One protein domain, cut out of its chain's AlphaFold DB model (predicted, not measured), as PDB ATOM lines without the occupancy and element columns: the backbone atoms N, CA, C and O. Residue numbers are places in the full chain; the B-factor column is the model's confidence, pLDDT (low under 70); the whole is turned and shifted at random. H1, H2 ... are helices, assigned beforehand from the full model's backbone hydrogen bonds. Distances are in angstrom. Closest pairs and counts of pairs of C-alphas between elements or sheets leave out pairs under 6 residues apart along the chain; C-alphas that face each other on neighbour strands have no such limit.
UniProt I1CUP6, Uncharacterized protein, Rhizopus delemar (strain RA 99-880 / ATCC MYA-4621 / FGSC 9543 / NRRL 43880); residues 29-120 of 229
ATOM      1  N   THR A  29      -0.410 -47.648  55.455       42.66
ATOM      2  CA  THR A  29      -1.710 -48.002  54.859       42.66
ATOM      3  C   THR A  29      -2.343 -46.862  54.052       42.66
ATOM      4  O   THR A  29      -3.352 -47.079  53.382       42.66
ATOM      5  N   GLU A  30      -1.767 -45.654  54.073       48.00
ATOM      6  CA  GLU A  30      -2.281 -44.500  53.318       48.00
ATOM      7  C   GLU A  30      -2.123 -44.681  51.799       48.00
ATOM      8  O   GLU A  30      -2.930 -44.168  51.023       48.00
ATOM      9  N   THR A  31      -1.153 -45.482  51.347       48.88
ATOM     10  CA  THR A  31      -0.909 -45.734  49.917       48.88
ATOM     11  C   THR A  31      -2.032 -46.537  49.249       48.88
ATOM     12  O   THR A  31      -2.359 -46.284  48.089       48.88
ATOM     13  N   LEU A  32      -2.685 -47.458  49.971       41.34
ATOM     14  CA  LEU A  32      -3.721 -48.332  49.400       41.34
ATOM     15  C   LEU A  32      -5.041 -47.601  49.119       41.34
ATOM     16  O   LEU A  32      -5.703 -47.902  48.128       41.34
ATOM     17  N   SER A  33      -5.412 -46.615  49.943       42.41
ATOM     18  CA  SER A  33      -6.655 -45.850  49.744       42.41
ATOM     19  C   SER A  33      -6.604 -44.938  48.514       42.41
ATOM     20  O   SER A  33      -7.646 -44.601  47.952       42.41
ATOM     21  N   ASN A  34      -5.408 -44.528  48.091       47.97
ATOM     22  CA  ASN A  34      -5.232 -43.595  46.979       47.97
ATOM     23  C   ASN A  34      -5.346 -44.287  45.611       47.97
ATOM     24  O   ASN A  34      -5.754 -43.662  44.635       47.97
ATOM     25  N   PHE A  35      -5.046 -45.586  45.540       48.00
ATOM     26  CA  PHE A  35      -5.042 -46.344  44.289       48.00
ATOM     27  C   PHE A  35      -6.454 -46.633  43.747       48.00
ATOM     28  O   PHE A  35      -6.731 -46.439  42.565       48.00
ATOM     29  N   THR A  36      -7.392 -47.036  44.609       47.34
ATOM     30  CA  THR A  36      -8.782 -47.342  44.214       47.34
ATOM     31  C   THR A  36      -9.567 -46.115  43.759       47.34
ATOM     32  O   THR A  36     -10.495 -46.241  42.965       47.34
ATOM     33  N   GLN A  37      -9.201 -44.920  44.227       51.41
ATOM     34  CA  GLN A  37      -9.826 -43.672  43.782       51.41
ATOM     35  C   GLN A  37      -9.276 -43.187  42.425       51.41
ATOM     36  O   GLN A  37      -9.902 -42.355  41.765       51.41
ATOM     37  N   TYR A  38      -8.132 -43.730  42.001       49.22
ATOM     38  CA  TYR A  38      -7.399 -43.353  40.797       49.22
ATOM     39  C   TYR A  38      -7.816 -44.166  39.557       49.22
ATOM     40  O   TYR A  38      -7.910 -43.597  38.469       49.22
ATOM     41  N   SER A  39      -8.178 -45.447  39.711       49.50
ATOM     42  CA  SER A  39      -8.592 -46.319  38.595       49.50
ATOM     43  C   SER A  39      -9.783 -45.777  37.791       49.50
ATOM     44  O   SER A  39      -9.803 -45.890  36.573       49.50
ATOM     45  N   GLY A  40     -10.733 -45.086  38.430       50.56
ATOM     46  CA  GLY A  40     -11.938 -44.577  37.761       50.56
ATOM     47  C   GLY A  40     -11.731 -43.422  36.766       50.56
ATOM     48  O   GLY A  40     -12.698 -43.014  36.124       50.56
ATOM     49  N   LYS A  41     -10.520 -42.852  36.654       52.47
ATOM     50  CA  LYS A  41     -10.229 -41.689  35.787       52.47
ATOM     51  C   LYS A  41      -9.093 -41.907  34.785       52.47
ATOM     52  O   LYS A  41      -8.789 -40.996  34.015       52.47
ATOM     53  N   GLN A  42      -8.446 -43.070  34.790       55.75
ATOM     54  CA  GLN A  42      -7.320 -43.327  33.899       55.75
ATOM     55  C   GLN A  42      -7.777 -43.735  32.489       55.75
ATOM     56  O   GLN A  42      -8.800 -44.393  32.333       55.75
ATOM     57  N   PRO A  43      -6.977 -43.446  31.449       47.28
ATOM     58  CA  PRO A  43      -7.132 -44.084  30.141       47.28
ATOM     59  C   PRO A  43      -6.704 -45.568  30.134       47.28
ATOM     60  O   PRO A  43      -6.924 -46.260  29.143       47.28
ATOM     61  N   MET A  44      -6.083 -46.054  31.217       51.59
ATOM     62  CA  MET A  44      -5.723 -47.456  31.446       51.59
ATOM     63  C   MET A  44      -6.088 -47.854  32.873       51.59
ATOM     64  O   MET A  44      -5.519 -47.308  33.815       51.59
ATOM     65  N   ASP A  45      -6.983 -48.830  33.015       55.25
ATOM     66  CA  ASP A  45      -7.268 -49.479  34.293       55.25
ATOM     67  C   ASP A  45      -5.996 -50.191  34.781       55.25
ATOM     68  O   ASP A  45      -5.615 -51.247  34.266       55.25
ATOM     69  N   LEU A  46      -5.289 -49.591  35.741       61.78
ATOM     70  CA  LEU A  46      -4.202 -50.263  36.447       61.78
ATOM     71  C   LEU A  46      -4.835 -51.282  37.404       61.78
ATOM     72  O   LEU A  46      -5.134 -50.974  38.552       61.78
ATOM     73  N   ASP A  47      -5.088 -52.496  36.930       65.81
ATOM     74  CA  ASP A  47      -5.471 -53.607  37.800       65.81
ATOM     75  C   ASP A  47      -4.207 -54.247  38.390       65.81
ATOM     76  O   ASP A  47      -3.419 -54.866  37.676       65.81
ATOM     77  N   MET A  48      -4.007 -54.108  39.706       61.03
ATOM     78  CA  MET A  48      -2.882 -54.730  40.425       61.03
ATOM     79  C   MET A  48      -2.888 -56.258  40.352       61.03
ATOM     80  O   MET A  48      -1.857 -56.878  40.602       61.03
ATOM     81  N   THR A  49      -4.035 -56.864  40.042       68.19
ATOM     82  CA  THR A  49      -4.168 -58.312  39.889       68.19
ATOM     83  C   THR A  49      -3.942 -58.794  38.459       68.19
ATOM     84  O   THR A  49      -3.867 -60.005  38.256       68.19
ATOM     85  N   ASP A  50      -3.752 -57.894  37.480       77.12
ATOM     86  CA  ASP A  50      -3.408 -58.278  36.108       77.12
ATOM     87  C   ASP A  50      -1.943 -58.761  36.050       77.12
ATOM     88  O   ASP A  50      -1.011 -57.950  36.137       77.12
ATOM     89  N   PRO A  51      -1.689 -60.069  35.835       79.31
ATOM     90  CA  PRO A  51      -0.329 -60.597  35.750       79.31
ATOM     91  C   PRO A  51       0.450 -60.042  34.548       79.31
ATOM     92  O   PRO A  51       1.675 -60.134  34.518       79.31
ATOM     93  N   LYS A  52      -0.232 -59.456  33.553       86.31
ATOM     94  CA  LYS A  52       0.389 -58.848  32.367       86.31
ATOM     95  C   LYS A  52       0.696 -57.364  32.544       86.31
ATOM     96  O   LYS A  52       1.275 -56.759  31.639       86.31
ATOM     97  N   LEU A  53       0.336 -56.766  33.681       83.19
ATOM     98  CA  LEU A  53       0.598 -55.356  33.956       83.19
ATOM     99  C   LEU A  53       2.092 -54.996  33.841       83.19
ATOM    100  O   LEU A  53       2.391 -54.011  33.164       83.19
ATOM    101  N   PRO A  54       3.047 -55.768  34.407       85.94
ATOM    102  CA  PRO A  54       4.469 -55.451  34.274       85.94
ATOM    103  C   PRO A  54       4.933 -55.451  32.816       85.94
ATOM    104  O   PRO A  54       5.594 -54.515  32.378       85.94
ATOM    105  N   GLU A  55       4.509 -56.443  32.033       89.44
ATOM    106  CA  GLU A  55       4.892 -56.551  30.625       89.44
ATOM    107  C   GLU A  55       4.311 -55.409  29.779       89.44
ATOM    108  O   GLU A  55       4.996 -54.854  28.918       89.44
ATOM    109  N   ARG A  56       3.070 -54.996  30.062       88.31
ATOM    110  CA  ARG A  56       2.456 -53.813  29.442       88.31
ATOM    111  C   ARG A  56       3.238 -52.538  29.750       88.31
ATOM    112  O   ARG A  56       3.468 -51.743  28.842       88.31
ATOM    113  N   MET A  57       3.658 -52.348  31.001       89.88
ATOM    114  CA  MET A  57       4.422 -51.167  31.415       89.88
ATOM    115  C   MET A  57       5.830 -51.157  30.819       89.88
ATOM    116  O   MET A  57       6.275 -50.108  30.363       89.88
ATOM    117  N   ASP A  58       6.488 -52.311  30.705       89.38
ATOM    118  CA  ASP A  58       7.791 -52.423  30.043       89.38
ATOM    119  C   ASP A  58       7.699 -52.113  28.539       89.38
ATOM    120  O   ASP A  58       8.571 -51.452  27.966       89.38
ATOM    121  N   GLN A  59       6.633 -52.566  27.870       90.19
ATOM    122  CA  GLN A  59       6.358 -52.187  26.481       90.19
ATOM    123  C   GLN A  59       6.085 -50.681  26.367       90.19
ATOM    124  O   GLN A  59       6.586 -50.025  25.449       90.19
ATOM    125  N   LEU A  60       5.343 -50.111  27.317       88.38
ATOM    126  CA  LEU A  60       5.067 -48.680  27.366       88.38
ATOM    127  C   LEU A  60       6.354 -47.862  27.573       88.38
ATOM    128  O   LEU A  60       6.574 -46.900  26.843       88.38
ATOM    129  N   GLU A  61       7.246 -48.284  28.474       91.44
ATOM    130  CA  GLU A  61       8.567 -47.670  28.686       91.44
ATOM    131  C   GLU A  61       9.374 -47.665  27.380       91.44
ATOM    132  O   GLU A  61       9.884 -46.624  26.959       91.44
ATOM    133  N   LYS A  62       9.437 -48.807  26.683       90.75
ATOM    134  CA  LYS A  62      10.150 -48.925  25.401       90.75
ATOM    135  C   LYS A  62       9.584 -47.990  24.333       90.75
ATOM    136  O   LYS A  62      10.350 -47.323  23.641       90.75
ATOM    137  N   THR A  63       8.258 -47.926  24.196       89.25
ATOM    138  CA  THR A  63       7.610 -47.061  23.194       89.25
ATOM    139  C   THR A  63       7.811 -45.576  23.495       89.25
ATOM    140  O   THR A  63       8.114 -44.807  22.581       89.25
ATOM    141  N   ILE A  64       7.717 -45.172  24.767       88.19
ATOM    142  CA  ILE A  64       7.986 -43.798  25.203       88.19
ATOM    143  C   ILE A  64       9.429 -43.426  24.866       88.19
ATOM    144  O   ILE A  64       9.626 -42.465  24.122       88.19
ATOM    145  N   ASN A  65      10.401 -44.229  25.307       85.81
ATOM    146  CA  ASN A  65      11.826 -43.963  25.104       85.81
ATOM    147  C   ASN A  65      12.227 -43.941  23.619       85.81
ATOM    148  O   ASN A  65      13.076 -43.142  23.224       85.81
ATOM    149  N   ALA A  66      11.586 -44.759  22.777       83.75
ATOM    150  CA  ALA A  66      11.793 -44.738  21.328       83.75
ATOM    151  C   ALA A  66      11.205 -43.484  20.649       83.75
ATOM    152  O   ALA A  66      11.691 -43.060  19.603       83.75
ATOM    153  N   SER A  67      10.156 -42.891  21.228       74.00
ATOM    154  CA  SER A  67       9.442 -41.734  20.664       74.00
ATOM    155  C   SER A  67       9.919 -40.376  21.194       74.00
ATOM    156  O   SER A  67       9.617 -39.336  20.597       74.00
ATOM    157  N   THR A  68      10.652 -40.356  22.311       63.53
ATOM    158  CA  THR A  68      11.180 -39.137  22.933       63.53
ATOM    159  C   THR A  68      12.363 -38.580  22.153       63.53
ATOM    160  O   THR A  68      13.525 -38.732  22.514       63.53
ATOM    161  N   THR A  69      12.055 -37.860  21.080       57.91
ATOM    162  CA  THR A  69      12.919 -36.782  20.594       57.91
ATOM    163  C   THR A  69      12.941 -35.647  21.630       57.91
ATOM    164  O   THR A  69      11.965 -35.493  22.372       57.91
ATOM    165  N   PRO A  70      14.023 -34.849  21.732       51.28
ATOM    166  CA  PRO A  70      14.098 -33.738  22.677       51.28
ATOM    167  C   PRO A  70      13.035 -32.690  22.322       51.28
ATOM    168  O   PRO A  70      13.231 -31.830  21.464       51.28
ATOM    169  N   LYS A  71      11.862 -32.802  22.950       55.75
ATOM    170  CA  LYS A  71      10.757 -31.861  22.782       55.75
ATOM    171  C   LYS A  71      11.036 -30.603  23.607       55.75
ATOM    172  O   LYS A  71      11.587 -30.666  24.702       55.75
ATOM    173  N   ASN A  72      10.674 -29.465  23.016       49.84
ATOM    174  CA  ASN A  72      10.847 -28.104  23.527       49.84
ATOM    175  C   ASN A  72      10.458 -27.927  25.008       49.84
ATOM    176  O   ASN A  72       9.670 -28.690  25.556       49.84
ATOM    177  N   LYS A  73      10.931 -26.827  25.611       50.50
ATOM    178  CA  LYS A  73      10.749 -26.412  27.024       50.50
ATOM    179  C   LYS A  73       9.295 -26.383  27.554       50.50
ATOM    180  O   LYS A  73       9.109 -26.183  28.747       50.50
ATOM    181  N   TYR A  74       8.295 -26.586  26.694       51.97
ATOM    182  CA  TYR A  74       6.858 -26.562  26.992       51.97
ATOM    183  C   TYR A  74       6.155 -27.878  26.613       51.97
ATOM    184  O   TYR A  74       5.017 -27.865  26.155       51.97
ATOM    185  N   ALA A  75       6.849 -29.015  26.695       57.78
ATOM    186  CA  ALA A  75       6.254 -30.299  26.350       57.78
ATOM    187  C   ALA A  75       5.208 -30.711  27.398       57.78
ATOM    188  O   ALA A  75       5.555 -31.073  28.522       57.78
ATOM    189  N   ASP A  76       3.933 -30.689  27.007       75.06
ATOM    190  CA  ASP A  76       2.886 -31.419  27.716       75.06
ATOM    191  C   ASP A  76       3.236 -32.916  27.688       75.06
ATOM    192  O   ASP A  76       3.414 -33.509  26.618       75.06
ATOM    193  N   TYR A  77       3.374 -33.529  28.865       84.69
ATOM    194  CA  TYR A  77       3.615 -34.968  28.992       84.69
ATOM    195  C   TYR A  77       2.373 -35.748  28.576       84.69
ATOM    196  O   TYR A  77       1.257 -35.408  28.980       84.69
ATOM    197  N   SER A  78       2.568 -36.806  27.789       86.31
ATOM    198  CA  SER A  78       1.461 -37.650  27.345       86.31
ATOM    199  C   SER A  78       0.853 -38.436  28.507       86.31
ATOM    200  O   SER A  78       1.512 -38.706  29.515       86.31
ATOM    201  N   ASP A  79      -0.397 -38.864  28.352       85.56
ATOM    202  CA  ASP A  79      -1.061 -39.688  29.367       85.56
ATOM    203  C   ASP A  79      -0.339 -41.024  29.582       85.56
ATOM    204  O   ASP A  79      -0.313 -41.536  30.698       85.56
ATOM    205  N   SER A  80       0.341 -41.544  28.556       87.25
ATOM    206  CA  SER A  80       1.224 -42.709  28.674       87.25
ATOM    207  C   SER A  80       2.398 -42.449  29.618       87.25
ATOM    208  O   SER A  80       2.695 -43.287  30.465       87.25
ATOM    209  N   GLN A  81       3.044 -41.280  29.521       90.00
ATOM    210  CA  GLN A  81       4.133 -40.901  30.428       90.00
ATOM    211  C   GLN A  81       3.619 -40.737  31.861       90.00
ATOM    212  O   GLN A  81       4.211 -41.273  32.794       90.00
ATOM    213  N   LYS A  82       2.481 -40.057  32.041       90.12
ATOM    214  CA  LYS A  82       1.839 -39.889  33.357       90.12
ATOM    215  C   LYS A  82       1.448 -41.232  33.983       90.12
ATOM    216  O   LYS A  82       1.701 -41.455  35.162       90.12
ATOM    217  N   THR A  83       0.890 -42.143  33.186       89.81
ATOM    218  CA  THR A  83       0.511 -43.498  33.619       89.81
ATOM    219  C   THR A  83       1.733 -44.294  34.062       89.81
ATOM    220  O   THR A  83       1.725 -44.863  35.151       89.81
ATOM    221  N   LEU A  84       2.805 -44.282  33.264       91.75
ATOM    222  CA  LEU A  84       4.036 -44.998  33.583       91.75
ATOM    223  C   LEU A  84       4.718 -44.434  34.841       91.75
ATOM    224  O   LEU A  84       5.188 -45.192  35.687       91.75
ATOM    225  N   PHE A  85       4.715 -43.109  35.006       91.81
ATOM    226  CA  PHE A  85       5.207 -42.454  36.219       91.81
ATOM    227  C   PHE A  85       4.447 -42.924  37.465       91.81
ATOM    228  O   PHE A  85       5.061 -43.285  38.464       91.81
ATOM    229  N   MET A  86       3.119 -42.974  37.385       90.44
ATOM    230  CA  MET A  86       2.255 -43.364  38.502       90.44
ATOM    231  C   MET A  86       2.369 -44.848  38.839       90.44
ATOM    232  O   MET A  86       2.433 -45.199  40.013       90.44
ATOM    233  N   TYR A  87       2.508 -45.708  37.827       90.06
ATOM    234  CA  TYR A  87       2.864 -47.112  38.018       90.06
ATOM    235  C   TYR A  87       4.157 -47.254  38.832       90.06
ATOM    236  O   TYR A  87       4.185 -47.948  39.850       90.06
ATOM    237  N   TYR A  88       5.224 -46.555  38.437       91.06
ATOM    238  CA  TYR A  88       6.492 -46.652  39.154       91.06
ATOM    239  C   TYR A  88       6.443 -46.042  40.556       91.06
ATOM    240  O   TYR A  88       7.055 -46.592  41.468       91.06
ATOM    241  N   LEU A  89       5.708 -44.944  40.736       89.31
ATOM    242  CA  LEU A  89       5.595 -44.247  42.016       89.31
ATOM    243  C   LEU A  89       4.736 -45.016  43.034       89.31
ATOM    244  O   LEU A  89       5.123 -45.127  44.191       89.31
ATOM    245  N   GLN A  90       3.576 -45.534  42.623       84.56
ATOM    246  CA  GLN A  90       2.584 -46.114  43.538       84.56
ATOM    247  C   GLN A  90       2.645 -47.644  43.624       84.56
ATOM    248  O   GLN A  90       2.403 -48.189  44.694       84.56
ATOM    249  N   LEU A  91       2.967 -48.339  42.525       84.06
ATOM    250  CA  LEU A  91       2.980 -49.810  42.489       84.06
ATOM    251  C   LEU A  91       4.376 -50.394  42.671       84.06
ATOM    252  O   LEU A  91       4.539 -51.397  43.357       84.06
ATOM    253  N   LYS A  92       5.391 -49.773  42.062       85.44
ATOM    254  CA  LYS A  92       6.794 -50.177  42.254       85.44
ATOM    255  C   LYS A  92       7.489 -49.425  43.385       85.44
ATOM    256  O   LYS A  92       8.646 -49.728  43.652       85.44
ATOM    257  N   LEU A  93       6.798 -48.469  44.016       86.38
ATOM    258  CA  LEU A  93       7.283 -47.674  45.148       86.38
ATOM    259  C   LEU A  93       8.658 -47.034  44.900       86.38
ATOM    260  O   LEU A  93       9.449 -46.831  45.818       86.38
ATOM    261  N   LEU A  94       8.953 -46.697  43.644       90.56
ATOM    262  CA  LEU A  94      10.198 -46.034  43.298       90.56
ATOM    263  C   LEU A  94      10.171 -44.582  43.771       90.56
ATOM    264  O   LEU A  94       9.146 -43.901  43.720       90.56
ATOM    265  N   GLY A  95      11.346 -44.063  44.124       91.62
ATOM    266  CA  GLY A  95      11.507 -42.636  44.374       91.62
ATOM    267  C   GLY A  95      11.094 -41.799  43.156       91.62
ATOM    268  O   GLY A  95      11.351 -42.174  42.007       91.62
ATOM    269  N   ALA A  96      10.507 -40.623  43.401       92.88
ATOM    270  CA  ALA A  96       9.949 -39.755  42.357       92.88
ATOM    271  C   ALA A  96      10.938 -39.452  41.217       92.88
ATOM    272  O   ALA A  96      10.567 -39.445  40.044       92.88
ATOM    273  N   ALA A  97      12.222 -39.265  41.537       92.12
ATOM    274  CA  ALA A  97      13.255 -39.027  40.534       92.12
ATOM    275  C   ALA A  97      13.511 -40.246  39.629       92.12
ATOM    276  O   ALA A  97      13.725 -40.081  38.427       92.12
ATOM    277  N   ALA A  98      13.485 -41.461  40.182       93.00
ATOM    278  CA  ALA A  98      13.665 -42.693  39.419       93.00
ATOM    279  C   ALA A  98      12.442 -42.977  38.538       93.00
ATOM    280  O   ALA A  98      12.596 -43.228  37.341       93.00
ATOM    281  N   ALA A  99      11.236 -42.831  39.099       93.12
ATOM    282  CA  ALA A  99       9.979 -42.947  38.362       93.12
ATOM    283  C   ALA A  99       9.904 -41.946  37.192       93.12
ATOM    284  O   ALA A  99       9.517 -42.311  36.082       93.12
ATOM    285  N   ALA A 100      10.338 -40.698  37.402       92.62
ATOM    286  CA  ALA A 100      10.359 -39.676  36.357       92.62
ATOM    287  C   ALA A 100      11.296 -40.045  35.201       92.62
ATOM    288  O   ALA A 100      10.896 -39.967  34.042       92.62
ATOM    289  N   ARG A 101      12.519 -40.506  35.501       92.31
ATOM    290  CA  ARG A 101      13.476 -40.953  34.470       92.31
ATOM    291  C   ARG A 101      12.911 -42.105  33.646       92.31
ATOM    292  O   ARG A 101      12.991 -42.066  32.424       92.31
ATOM    293  N   LYS A 102      12.307 -43.086  34.318       91.81
ATOM    294  CA  LYS A 102      11.658 -44.242  33.690       91.81
ATOM    295  C   LYS A 102      10.509 -43.854  32.759       91.81
ATOM    296  O   LYS A 102      10.354 -44.436  31.694       91.81
ATOM    297  N   ALA A 103       9.745 -42.828  33.124       91.31
ATOM    298  CA  ALA A 103       8.658 -42.295  32.310       91.31
ATOM    299  C   ALA A 103       9.100 -41.259  31.253       91.31
ATOM    300  O   ALA A 103       8.254 -40.644  30.595       91.31
ATOM    301  N   ALA A 104      10.409 -41.031  31.099       90.69
ATOM    302  CA  ALA A 104      10.980 -39.960  30.282       90.69
ATOM    303  C   ALA A 104      10.384 -38.570  30.595       90.69
ATOM    304  O   ALA A 104      10.133 -37.750  29.708       90.69
ATOM    305  N   ILE A 105      10.133 -38.316  31.881       89.38
ATOM    306  CA  ILE A 105       9.646 -37.052  32.433       89.38
ATOM    307  C   ILE A 105      10.827 -36.286  33.026       89.38
ATOM    308  O   ILE A 105      11.758 -36.877  33.580       89.38
ATOM    309  N   ASN A 106      10.805 -34.953  32.936       90.69
ATOM    310  CA  ASN A 106      11.792 -34.149  33.644       90.69
ATOM    311  C   ASN A 106      11.732 -34.449  35.150       90.69
ATOM    312  O   ASN A 106      10.666 -34.392  35.762       90.69
ATOM    313  N   VAL A 107      12.893 -34.724  35.746       90.38
ATOM    314  CA  VAL A 107      13.004 -35.113  37.160       90.38
ATOM    315  C   VAL A 107      12.333 -34.102  38.088       90.38
ATOM    316  O   VAL A 107      11.594 -34.514  38.976       90.38
ATOM    317  N   ARG A 108      12.519 -32.796  37.844       91.25
ATOM    318  CA  ARG A 108      11.900 -31.742  38.655       91.25
ATOM    319  C   ARG A 108      10.380 -31.805  38.572       91.25
ATOM    320  O   ARG A 108       9.718 -31.778  39.596       91.25
ATOM    321  N   THR A 109       9.831 -31.965  37.368       90.38
ATOM    322  CA  THR A 109       8.380 -32.109  37.200       90.38
ATOM    323  C   THR A 109       7.842 -33.340  37.924       90.38
ATOM    324  O   THR A 109       6.820 -33.244  38.591       90.38
ATOM    325  N   GLY A 110       8.524 -34.485  37.825       91.94
ATOM    326  CA  GLY A 110       8.107 -35.693  38.538       91.94
ATOM    327  C   GLY A 110       8.162 -35.537  40.062       91.94
ATOM    328  O   GLY A 110       7.273 -36.016  40.758       91.94
ATOM    329  N   GLN A 111       9.161 -34.822  40.587       93.88
ATOM    330  CA  GLN A 111       9.242 -34.491  42.014       93.88
ATOM    331  C   GLN A 111       8.095 -33.572  42.450       93.88
ATOM    332  O   GLN A 111       7.387 -33.919  43.393       93.88
ATOM    333  N   ASP A 112       7.851 -32.478  41.721       91.94
ATOM    334  CA  ASP A 112       6.741 -31.555  41.992       91.94
ATOM    335  C   ASP A 112       5.383 -32.288  41.957       91.94
ATOM    336  O   ASP A 112       4.471 -31.992  42.727       91.94
ATOM    337  N   TRP A 113       5.220 -33.256  41.048       92.44
ATOM    338  CA  TRP A 113       4.014 -34.082  40.971       92.44
ATOM    339  C   TRP A 113       3.868 -35.014  42.172       92.44
ATOM    340  O   TRP A 113       2.773 -35.120  42.716       92.44
ATOM    341  N   ALA A 114       4.948 -35.667  42.603       90.62
ATOM    342  CA  ALA A 114       4.926 -36.533  43.779       90.62
ATOM    343  C   ALA A 114       4.606 -35.752  45.065       90.62
ATOM    344  O   ALA A 114       3.833 -36.234  45.890       90.62
ATOM    345  N   GLU A 115       5.138 -34.537  45.209       92.12
ATOM    346  CA  GLU A 115       4.813 -33.640  46.324       92.12
ATOM    347  C   GLU A 115       3.326 -33.262  46.318       92.12
ATOM    348  O   GLU A 115       2.632 -33.456  47.313       92.12
ATOM    349  N   LYS A 116       2.781 -32.854  45.165       89.19
ATOM    350  CA  LYS A 116       1.348 -32.543  45.039       89.19
ATOM    351  C   LYS A 116       0.438 -33.725  45.346       89.19
ATOM    352  O   LYS A 116      -0.634 -33.521  45.904       89.19
ATOM    353  N   LEU A 117       0.834 -34.939  44.968       87.56
ATOM    354  CA  LEU A 117       0.073 -36.152  45.277       87.56
ATOM    355  C   LEU A 117       0.117 -36.494  46.765       87.56
ATOM    356  O   LEU A 117      -0.855 -37.027  47.291       87.56
ATOM    357  N   LYS A 118       1.224 -36.177  47.440       85.75
ATOM    358  CA  LYS A 118       1.342 -36.314  48.891       85.75
ATOM    359  C   LYS A 118       0.437 -35.312  49.613       85.75
ATOM    360  O   LYS A 118      -0.281 -35.702  50.527       85.75
ATOM    361  N   ASP A 119       0.437 -34.053  49.178       87.00
ATOM    362  CA  ASP A 119      -0.366 -32.991  49.796       87.00
ATOM    363  C   ASP A 119      -1.860 -33.114  49.470       87.00
ATOM    364  O   ASP A 119      -2.727 -32.828  50.296       87.00
ATOM    365  N   ASN A 120      -2.178 -33.540  48.248       84.44
ATOM    366  CA  ASN A 120      -3.535 -33.743  47.771       84.44
ATOM    367  C   ASN A 120      -3.627 -35.057  46.978       84.44
ATOM    368  O   ASN A 120      -3.480 -35.053  45.752       84.44
TER     369      ASN A 120
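What this domain is: This is residues 29 to 120 of the 229 residues of an uncharacterized protein of Rhizopus delemar (strain RA 99-880 / ATCC MYA-4621 / FGSC 9543 / NRRL 43880) (UniProt I1CUP6). The longest helix, H2, crosses one side of H3, the helix in the middle; H4 packs on H3 elsewhere, H5 packs on H4, and H1 is off to one side near H3. Residues 69 to 74 stick out. The printed part has 92 residues with five named helices, H1 to H5 in order, and no named strand: all helix, compact, radius of gyration of the C-alphas 13.0 A, spans 38 by 31 by 22 A.

Where its parts are: H2, residues 53 to 67, is 21.0 A long from C-alpha 53 at (0.598, -55.356, 33.956). H3 is residues 79 to 91, 17.1 A; H4 96 to 102, 9.9 A; H5 107 to 119, 18.5 A, ending at (-0.366, -32.991, 49.796); H1 30 to 41, 19.5 A.

How they stand to each other: H2 and H3, a helical hairpin, touch at a steep tilt of 43 degrees, opposite ways; closest are C-alphas 57 and 84, 6.6 A. H3, with residues 84 to 89 alone, touches H4 (C-alphas 88 and 99, 5.1 A). H4 touches H5 (C-alphas 100 and 110, 5.1 A). H1 and H3 are close but not clearly touching (C-alphas 31 and 90, 7.3 A). Every O i to N i+4 pair is within hydrogen-bond range in H2, H3, H4 and H5; in H1, 1 of 8, and 2 of 9 O i to N i+3.

The domain as a whole: C-alphas 29 and 72 are farthest apart, 39.2 A. The printed part has no cut. Links H1 to H2 and H2 to H3 are long. Residues 29 to 49 and 68 to 75 have pLDDT under 70.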